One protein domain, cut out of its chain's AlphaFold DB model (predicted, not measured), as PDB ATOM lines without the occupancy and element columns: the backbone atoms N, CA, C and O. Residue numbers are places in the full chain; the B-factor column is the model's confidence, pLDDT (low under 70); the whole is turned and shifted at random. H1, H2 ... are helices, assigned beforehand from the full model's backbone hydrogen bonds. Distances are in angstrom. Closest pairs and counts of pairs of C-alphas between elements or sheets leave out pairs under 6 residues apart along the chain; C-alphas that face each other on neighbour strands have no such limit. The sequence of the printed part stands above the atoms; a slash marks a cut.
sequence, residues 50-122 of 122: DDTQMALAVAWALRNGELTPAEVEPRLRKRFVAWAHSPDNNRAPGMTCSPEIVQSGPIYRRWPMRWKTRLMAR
ATOM      1  N   ASP A  50     124.048 163.589 122.790       87.50
ATOM      2  CA  ASP A  50     123.052 163.441 123.848       87.50
ATOM      3  C   ASP A  50     122.342 162.080 123.806       87.50
ATOM      4  O   ASP A  50     122.090 161.522 124.876       87.50
ATOM      5  N   ASP A  51     122.121 161.490 122.627       89.25
ATOM      6  CA  ASP A  51     121.514 160.160 122.471       89.25
ATOM      7  C   ASP A  51     122.231 159.092 123.317       89.25
ATOM      8  O   ASP A  51     121.632 158.450 124.196       89.25
ATOM      9  N   THR A  52     123.544 158.923 123.122       92.31
ATOM     10  CA  THR A  52     124.322 157.942 123.896       92.31
ATOM     11  C   THR A  52     124.441 158.349 125.366       92.31
ATOM     12  O   THR A  52     124.354 157.497 126.258       92.31
ATOM     13  N   GLN A  53     124.619 159.642 125.659       90.75
ATOM     14  CA  GLN A  53     124.721 160.127 127.040       90.75
ATOM     15  C   GLN A  53     123.439 159.839 127.843       90.75
ATOM     16  O   GLN A  53     123.505 159.350 128.979       90.75
ATOM     17  N   MET A  54     122.266 160.082 127.254       90.56
ATOM     18  CA  MET A  54     120.966 159.823 127.869       90.56
ATOM     19  C   MET A  54     120.673 158.321 127.969       90.56
ATOM     20  O   MET A  54     120.162 157.872 129.001       90.56
ATOM     21  N   ALA A  55     121.060 157.516 126.973       93.69
ATOM     22  CA  ALA A  55     120.953 156.057 127.049       93.69
ATOM     23  C   ALA A  55     121.765 155.485 128.227       93.69
ATOM     24  O   ALA A  55     121.270 154.649 128.993       93.69
ATOM     25  N   LEU A  56     122.986 155.985 128.441       92.38
ATOM     26  CA  LEU A  56     123.796 155.628 129.607       92.38
ATOM     27  C   LEU A  56     123.126 156.077 130.910       92.38
ATOM     28  O   LEU A  56     123.080 155.304 131.869       92.38
ATOM     29  N   ALA A  57     122.568 157.291 130.963       91.81
ATOM     30  CA  ALA A  57     121.840 157.787 132.132       91.81
ATOM     31  C   ALA A  57     120.677 156.855 132.532       91.81
ATOM     32  O   ALA A  57     120.510 156.558 133.721       91.81
ATOM     33  N   VAL A  58     119.933 156.331 131.550       94.31
ATOM     34  CA  VAL A  58     118.886 155.319 131.756       94.31
ATOM     35  C   VAL A  58     119.478 154.017 132.289       94.31
ATOM     36  O   VAL A  58     119.040 153.531 133.332       94.31
ATOM     37  N   ALA A  59     120.507 153.468 131.636       94.38
ATOM     38  CA  ALA A  59     121.145 152.224 132.072       94.38
ATOM     39  C   ALA A  59     121.615 152.300 133.531       94.38
ATOM     40  O   ALA A  59     121.377 151.396 134.333       94.38
ATOM     41  N   TRP A  60     122.209 153.431 133.908       93.81
ATOM     42  CA  TRP A  60     122.646 153.704 135.270       93.81
ATOM     43  C   TRP A  60     121.504 153.816 136.285       93.81
ATOM     44  O   TRP A  60     121.712 153.485 137.456       93.81
ATOM     45  N   ALA A  61     120.329 154.295 135.880       94.25
ATOM     46  CA  ALA A  61     119.145 154.342 136.737       94.25
ATOM     47  C   ALA A  61     118.535 152.950 136.963       94.25
ATOM     48  O   ALA A  61     118.031 152.678 138.052       94.25
ATOM     49  N   LEU A  62     118.612 152.075 135.953       95.00
ATOM     50  CA  LEU A  62     118.028 150.730 135.969       95.00
ATOM     51  C   LEU A  62     118.957 149.656 136.545       95.00
ATOM     52  O   LEU A  62     118.493 148.580 136.906       95.00
ATOM     53  N   ARG A  63     120.265 149.927 136.643       93.69
ATOM     54  CA  ARG A  63     121.275 148.933 137.047       93.69
ATOM     55  C   ARG A  63     120.994 148.268 138.399       93.69
ATOM     56  O   ARG A  63     121.355 147.113 138.591       93.69
ATOM     57  N   ASN A  64     120.415 149.011 139.340       89.12
ATOM     58  CA  ASN A  64     120.262 148.594 140.730       89.12
ATOM     59  C   ASN A  64     118.815 148.781 141.198       89.12
ATOM     60  O   ASN A  64     118.187 149.768 140.819       89.12
ATOM     61  N   GLY A  65     118.367 147.919 142.118       91.81
ATOM     62  CA  GLY A  65     117.077 148.010 142.810       91.81
ATOM     63  C   GLY A  65     115.896 147.468 142.002       91.81
ATOM     64  O   GLY A  65     116.060 146.970 140.893       91.81
ATOM     65  N   GLU A  66     114.691 147.562 142.565       95.25
ATOM     66  CA  GLU A  66     113.488 147.088 141.878       95.25
ATOM     67  C   GLU A  66     113.141 147.956 140.664       95.25
ATOM     68  O   GLU A  66     113.316 149.180 140.681       95.25
ATOM     69  N   LEU A  67     112.611 147.308 139.626       95.81
ATOM     70  CA  LEU A  67     112.182 147.938 138.379       95.81
ATOM     71  C   LEU A  67     110.691 148.284 138.410       95.81
ATOM     72  O   LEU A  67     109.942 147.993 137.478       95.81
ATOM     73  N   THR A  68     110.248 148.902 139.504       95.62
ATOM     74  CA  THR A  68     108.893 149.449 139.608       95.62
ATOM     75  C   THR A  68     108.901 150.929 139.221       95.62
ATOM     76  O   THR A  68     109.901 151.618 139.434       95.62
ATOM     77  N   PRO A  69     107.792 151.482 138.697       92.94
ATOM     78  CA  PRO A  69     107.730 152.905 138.377       92.94
ATOM     79  C   PRO A  69     108.052 153.824 139.564       92.94
ATOM     80  O   PRO A  69     108.651 154.873 139.363       92.94
ATOM     81  N   ALA A  70     107.666 153.435 140.786       93.12
ATOM     82  CA  ALA A  70     107.914 154.219 141.997       93.12
ATOM     83  C   ALA A  70     109.407 154.283 142.357       93.12
ATOM     84  O   ALA A  70     109.881 155.320 142.808       93.12
ATOM     85  N   GLU A  71     110.142 153.201 142.106       93.19
ATOM     86  CA  GLU A  71     111.575 153.111 142.382       93.19
ATOM     87  C   GLU A  71     112.438 153.678 141.248       93.19
ATOM     88  O   GLU A  71     113.457 154.325 141.488       93.19
ATOM     89  N   VAL A  72     112.035 153.460 139.994       95.81
ATOM     90  CA  VAL A  72     112.815 153.845 138.809       95.81
ATOM     91  C   VAL A  72     112.707 155.336 138.506       95.81
ATOM     92  O   VAL A  72     113.710 155.959 138.161       95.81
ATOM     93  N   GLU A  73     111.520 155.929 138.645       94.31
ATOM     94  CA  GLU A  73     111.289 157.342 138.329       94.31
ATOM     95  C   GLU A  73     112.269 158.295 139.039       94.31
ATOM     96  O   GLU A  73     112.984 159.017 138.336       94.31
ATOM     97  N   PRO A  74     112.408 158.283 140.381       91.88
ATOM     98  CA  PRO A  74     113.321 159.200 141.061       91.88
ATOM     99  C   PRO A  74     114.788 158.977 140.663       91.88
ATOM    100  O   PRO A  74     115.571 159.931 140.612       91.88
ATOM    101  N   ARG A  75     115.174 157.736 140.327       95.19
ATOM    102  CA  ARG A  75     116.525 157.411 139.838       95.19
ATOM    103  C   ARG A  75     116.762 158.004 138.452       95.19
ATOM    104  O   ARG A  75     117.797 158.635 138.247       95.19
ATOM    105  N   LEU A  76     115.805 157.856 137.533       92.81
ATOM    106  CA  LEU A  76     115.863 158.454 136.196       92.81
ATOM    107  C   LEU A  76     115.919 159.975 136.274       92.81
ATOM    108  O   LEU A  76     116.815 160.579 135.690       92.81
ATOM    109  N   ARG A  77     115.025 160.597 137.053       90.88
ATOM    110  CA  ARG A  77     115.002 162.053 137.237       90.88
ATOM    111  C   ARG A  77     116.348 162.569 137.723       90.88
ATOM    112  O   ARG A  77     116.888 163.499 137.134       90.88
ATOM    113  N   LYS A  78     116.922 161.941 138.756       89.75
ATOM    114  CA  LYS A  78     118.243 162.320 139.274       89.75
ATOM    115  C   LYS A  78     119.317 162.266 138.185       89.75
ATOM    116  O   LYS A  78     120.161 163.155 138.128       89.75
ATOM    117  N   ARG A  79     119.297 161.237 137.331       91.00
ATOM    118  CA  ARG A  79     120.276 161.070 136.249       91.00
ATOM    119  C   ARG A  79     120.084 162.084 135.126       91.00
ATOM    120  O   ARG A  79     121.072 162.677 134.716       91.00
ATOM    121  N   PHE A  80     118.852 162.332 134.685       88.19
ATOM    122  CA  PHE A  80     118.576 163.326 133.646       88.19
ATOM    123  C   PHE A  80     118.856 164.754 134.105       88.19
ATOM    124  O   PHE A  80     119.426 165.523 133.345       88.19
ATOM    125  N   VAL A  81     118.543 165.100 135.356       85.38
ATOM    126  CA  VAL A  81     118.908 166.410 135.917       85.38
ATOM    127  C   VAL A  81     120.429 166.551 136.010       85.38
ATOM    128  O   VAL A  81     120.973 167.570 135.602       85.38
ATOM    129  N   ALA A  82     121.137 165.523 136.492       86.31
ATOM    130  CA  ALA A  82     122.599 165.553 136.541       86.31
ATOM    131  C   ALA A  82     123.230 165.673 135.143       86.31
ATOM    132  O   ALA A  82     124.172 166.439 134.972       86.31
ATOM    133  N   TRP A  83     122.695 164.953 134.151       87.19
ATOM    134  CA  TRP A  83     123.108 165.078 132.755       87.19
ATOM    135  C   TRP A  83     122.844 166.488 132.218       87.19
ATOM    136  O   TRP A  83     123.753 167.093 131.664       87.19
ATOM    137  N   ALA A  84     121.662 167.055 132.476       83.81
ATOM    138  CA  ALA A  84     121.306 168.390 132.013       83.81
ATOM    139  C   ALA A  84     122.266 169.478 132.532       83.81
ATOM    140  O   ALA A  84     122.529 170.446 131.829       83.81
ATOM    141  N   HIS A  85     122.821 169.308 133.736       80.94
ATOM    142  CA  HIS A  85     123.817 170.215 134.321       80.94
ATOM    143  C   HIS A  85     125.274 169.871 133.975       80.94
ATOM    144  O   HIS A  85     126.185 170.561 134.432       80.94
ATOM    145  N   SER A  86     125.517 168.802 133.216       79.62
ATOM    146  CA  SER A  86     126.868 168.396 132.847       79.62
ATOM    147  C   SER A  86     127.490 169.404 131.874       79.62
ATOM    148  O   SER A  86     126.814 169.817 130.930       79.62
ATOM    149  N   PRO A  87     128.785 169.746 132.011       79.44
ATOM    150  CA  PRO A  87     129.497 170.507 130.980       79.44
ATOM    151  C   PRO A  87     129.531 169.776 129.624       79.44
ATOM    152  O   PRO A  87     129.711 170.417 128.592       79.44
ATOM    153  N   ASP A  88     129.316 168.455 129.618       73.94
ATOM    154  CA  ASP A  88     129.223 167.635 128.406       73.94
ATOM    155  C   ASP A  88     127.855 167.704 127.706       73.94
ATOM    156  O   ASP A  88     127.713 167.150 126.614       73.94
ATOM    157  N   ASN A  89     126.857 168.375 128.297       71.12
ATOM    158  CA  ASN A  89     125.547 168.609 127.682       71.12
ATOM    159  C   ASN A  89     125.573 169.827 126.738       71.12
ATOM    160  O   ASN A  89     124.787 170.768 126.844       71.12
ATOM    161  N   ASN A  90     126.544 169.827 125.834       68.00
ATOM    162  CA  ASN A  90     126.736 170.835 124.794       68.00
ATOM    163  C   ASN A  90     126.704 170.209 123.389       68.00
ATOM    164  O   ASN A  90     127.150 170.820 122.419       68.00
ATOM    165  N   ARG A  91     126.195 168.976 123.285       71.06
ATOM    166  CA  ARG A  91     126.257 168.132 122.087       71.06
ATOM    167  C   ARG A  91     124.863 167.937 121.500       71.06
ATOM    168  O   ARG A  91     124.352 166.832 121.510       71.06
ATOM    169  N   ALA A  92     124.291 169.051 121.045       61.88
ATOM    170  CA  ALA A  92     122.986 169.127 120.388       61.88
ATOM    171  C   ALA A  92     121.790 168.569 121.196       61.88
ATOM    172  O   ALA A  92     120.963 167.869 120.628       61.88
ATOM    173  N   PRO A  93     121.618 168.915 122.493       63.53
ATOM    174  CA  PRO A  93     120.428 168.473 123.207       63.53
ATOM    175  C   PRO A  93     119.166 168.954 122.490       63.53
ATOM    176  O   PRO A  93     118.996 170.154 122.239       63.53
ATOM    177  N   GLY A  94     118.254 168.024 122.207       61.88
ATOM    178  CA  GLY A  94     116.931 168.385 121.706       61.88
ATOM    179  C   GLY A  94     116.272 169.414 122.633       61.88
ATOM    180  O   GLY A  94     116.354 169.300 123.855       61.88
ATOM    181  N   MET A  95     115.580 170.411 122.068       62.16
ATOM    182  CA  MET A  95     115.059 171.571 122.819       62.16
ATOM    183  C   MET A  95     114.246 171.189 124.068       62.16
ATOM    184  O   MET A  95     114.306 171.867 125.087       62.16
ATOM    185  N   THR A  96     113.512 170.076 124.022       57.69
ATOM    186  CA  THR A  96     112.696 169.555 125.135       57.69
ATOM    187  C   THR A  96     113.526 169.017 126.311       57.69
ATOM    188  O   THR A  96     113.037 168.964 127.439       57.69
ATOM    189  N   CYS A  97     114.768 168.615 126.049       58.38
ATOM    190  CA  CYS A  97     115.728 168.082 127.013       58.38
ATOM    191  C   CYS A  97     116.756 169.134 127.460       58.38
ATOM    192  O   CYS A  97     117.612 168.835 128.294       58.38
ATOM    193  N   SER A  98     116.666 170.365 126.946       59.97
ATOM    194  CA  SER A  98     117.578 171.450 127.295       59.97
ATOM    195  C   SER A  98     117.576 171.749 128.799       59.97
ATOM    196  O   SER A  98     116.520 171.668 129.444       59.97
ATOM    197  N   PRO A  99     118.719 172.186 129.365       58.44
ATOM    198  CA  PRO A  99     118.833 172.511 130.786       58.44
ATOM    199  C   PRO A  99     117.754 173.485 131.262       58.44
ATOM    200  O   PRO A  99     117.171 173.282 132.321       58.44
ATOM    201  N   GLU A 100     117.413 174.487 130.447       55.19
ATOM    202  CA  GLU A 100     116.365 175.470 130.739       55.19
ATOM    203  C   GLU A 100     114.984 174.828 130.945       55.19
ATOM    204  O   GLU A 100     114.268 175.184 131.885       55.19
ATOM    205  N   ILE A 101     114.604 173.850 130.116       57.94
ATOM    206  CA  ILE A 101     113.322 173.132 130.225       57.94
ATOM    207  C   ILE A 101     113.367 172.101 131.353       57.94
ATOM    208  O   ILE A 101     112.379 171.933 132.070       57.94
ATOM    209  N   VAL A 102     114.511 171.460 131.588       58.81
ATOM    210  CA  VAL A 102     114.695 170.585 132.755       58.81
ATOM    211  C   VAL A 102     114.613 171.388 134.062       58.81
ATOM    212  O   VAL A 102     114.071 170.882 135.042       58.81
ATOM    213  N   GLN A 103     115.066 172.647 134.067       55.44
ATOM    214  CA  GLN A 103     115.089 173.546 135.227       55.44
ATOM    215  C   GLN A 103     113.744 174.247 135.489       55.44
ATOM    216  O   GLN A 103     113.346 174.415 136.644       55.44
ATOM    217  N   SER A 104     113.030 174.659 134.437       48.47
ATOM    218  CA  SER A 104     111.772 175.425 134.538       48.47
ATOM    219  C   SER A 104     110.507 174.589 134.309       48.47
ATOM    220  O   SER A 104     109.414 174.983 134.727       48.47
ATOM    221  N   GLY A 105     110.637 173.428 133.669       47.78
ATOM    222  CA  GLY A 105     109.523 172.597 133.242       47.78
ATOM    223  C   GLY A 105     108.945 171.693 134.339       47.78
ATOM    224  O   GLY A 105     109.505 171.533 135.428       47.78
ATOM    225  N   PRO A 106     107.811 171.027 134.059       44.16
ATOM    226  CA  PRO A 106     107.162 170.098 134.988       44.16
ATOM    227  C   PRO A 106     108.072 168.938 135.445       44.16
ATOM    228  O   PRO A 106     107.809 168.337 136.484       44.16
ATOM    229  N   ILE A 107     109.182 168.667 134.749       48.94
ATOM    230  CA  ILE A 107     110.229 167.721 135.172       48.94
ATOM    231  C   ILE A 107     110.875 168.141 136.508       48.94
ATOM    232  O   ILE A 107     111.283 167.274 137.274       48.94
ATOM    233  N   TYR A 108     110.901 169.429 136.861       41.59
ATOM    234  CA  TYR A 108     111.428 169.882 138.153       41.59
ATOM    235  C   TYR A 108     110.350 169.981 139.243       41.59
ATOM    236  O   TYR A 108     110.588 169.615 140.390       41.59
ATOM    237  N   ARG A 109     109.138 170.453 138.908       43.25
ATOM    238  CA  ARG A 109     108.114 170.801 139.921       43.25
ATOM    239  C   ARG A 109     107.056 169.732 140.183       43.25
ATOM    240  O   ARG A 109     106.524 169.681 141.288       43.25
ATOM    241  N   ARG A 110     106.709 168.906 139.192       42.59
ATOM    242  CA  ARG A 110     105.719 167.823 139.298       42.59
ATOM    243  C   ARG A 110     105.739 167.067 137.979       42.59
ATOM    244  O   ARG A 110     105.089 167.508 137.033       42.59
ATOM    245  N   TRP A 111     106.449 165.940 137.895       37.03
ATOM    246  CA  TRP A 111     106.229 165.046 136.753       37.03
ATOM    247  C   TRP A 111     104.749 164.685 136.807       37.03
ATOM    248  O   TRP A 111     104.318 164.108 137.813       37.03
ATOM    249  N   PRO A 112     103.917 165.091 135.836       34.47
ATOM    250  CA  PRO A 112     102.510 164.813 135.945       34.47
ATOM    251  C   PRO A 112     102.409 163.296 135.853       34.47
ATOM    252  O   PRO A 112     102.704 162.706 134.814       34.47
ATOM    253  N   MET A 113     101.928 162.657 136.916       31.20
ATOM    254  CA  MET A 113     101.401 161.287 136.909       31.20
ATOM    255  C   MET A 113     100.236 161.104 135.899       31.20
ATOM    256  O   MET A 113      99.450 160.176 136.019       31.20
ATOM    257  N   ARG A 114     100.087 161.979 134.895       33.03
ATOM    258  CA  ARG A 114      99.058 161.949 133.851       33.03
ATOM    259  C   ARG A 114      99.432 161.073 132.652       33.03
ATOM    260  O   ARG A 114      98.569 160.814 131.826       33.03
ATOM    261  N   TRP A 115     100.659 160.548 132.575       25.41
ATOM    262  CA  TRP A 115     100.977 159.466 131.628       25.41
ATOM    263  C   TRP A 115     100.323 158.129 132.027       25.41
ATOM    264  O   TRP A 115     100.128 157.267 131.177       25.41
ATOM    265  N   LYS A 116      99.893 157.972 133.293       27.72
ATOM    266  CA  LYS A 116      99.189 156.769 133.773       27.72
ATOM    267  C   LYS A 116      97.750 156.622 133.256       27.72
ATOM    268  O   LYS A 116      97.174 155.559 133.438       27.72
ATOM    269  N   THR A 117      97.164 157.626 132.599       28.38
ATOM    270  CA  THR A 117      95.730 157.601 132.241       28.38
ATOM    271  C   THR A 117      95.417 157.448 130.751       28.38
ATOM    272  O   THR A 117      94.247 157.502 130.390       28.38
ATOM    273  N   ARG A 118      96.407 157.234 129.869       27.17
ATOM    274  CA  ARG A 118      96.145 157.064 128.419       27.17
ATOM    275  C   ARG A 118      96.710 155.811 127.746       27.17
ATOM    276  O   ARG A 118      96.438 155.618 126.572       27.17
ATOM    277  N   LEU A 119      97.395 154.933 128.477       27.08
ATOM    278  CA  LEU A 119      97.859 153.627 127.967       27.08
ATOM    279  C   LEU A 119      97.096 152.425 128.561       27.08
ATOM    280  O   LEU A 119      97.450 151.284 128.309       27.08
ATOM    281  N   MET A 120      96.026 152.680 129.322       28.20
ATOM    282  CA  MET A 120      95.092 151.669 129.855       28.20
ATOM    283  C   MET A 120      93.639 151.973 129.447       28.20
ATOM    284  O   MET A 120      92.695 151.673 130.171       28.20
ATOM    285  N   ALA A 121      93.453 152.629 128.301       29.55
ATOM    286  CA  ALA A 121      92.137 152.912 127.738       29.55
ATOM    287  C   ALA A 121      92.175 152.816 126.208       29.55
ATOM    288  O   ALA A 121      91.972 153.815 125.518       29.55
ATOM    289  N   ARG A 122      92.484 151.609 125.725       32.69
ATOM    290  CA  ARG A 122      91.951 150.894 124.549       32.69
ATOM    291  C   ARG A 122      92.963 149.858 124.091       32.69
ATOM    292  O   ARG A 122      94.127 150.248 123.871       32.69
TER     293      ARG A 122
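Overview. This is residues 50 to 122 of the 122 residues of the protein "ADP-ribosylglycohydrolase" of Actinokineospora auranticolor (UniProt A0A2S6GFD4). A helical hairpin, H1 and H2, makes the core; after a long loop, short H3 and H4 fold back past H2, and residues 112 to 122, with H5, stick out. The 73 printed residues, with five named helices, are all helix in class. They are only just compact, close to loose: radius of gyration of the C-alphas 13.4 A, spans 39 by 27 by 22 A.

Along the chain. H1, residues 50 to 62, begins at C-alpha (123.052, 163.441, 123.848) and measures 18.3 A; H2, 69 to 84, 21.6 A. H3 is 99 to 104, H4 106 to 109, H5 113 to 117, ending at C-alpha (95.730, 157.601, 132.241).

Arrangement. H1 and H2, a hairpin, touch, closest C-alphas Ala 61 and Arg 75, 5.1 A. H2 touches H3 with residues 81 to 84 alone, closest C-alphas Ala 84 and Pro 99, 5.0 A. H5 is apart from H1 to H4. Every O i to N i+4 pair is within hydrogen-bond range in H1 and H3, 10 of 12 in H2, 0 of 1 in H5, with 0 of 2 i+3 pairs; H4 is too short.

Size, cuts and confidence. The printed part has no cut. The H2 to H3 link is long. pLDDT is under 70 at residues 90 and 92 to 122.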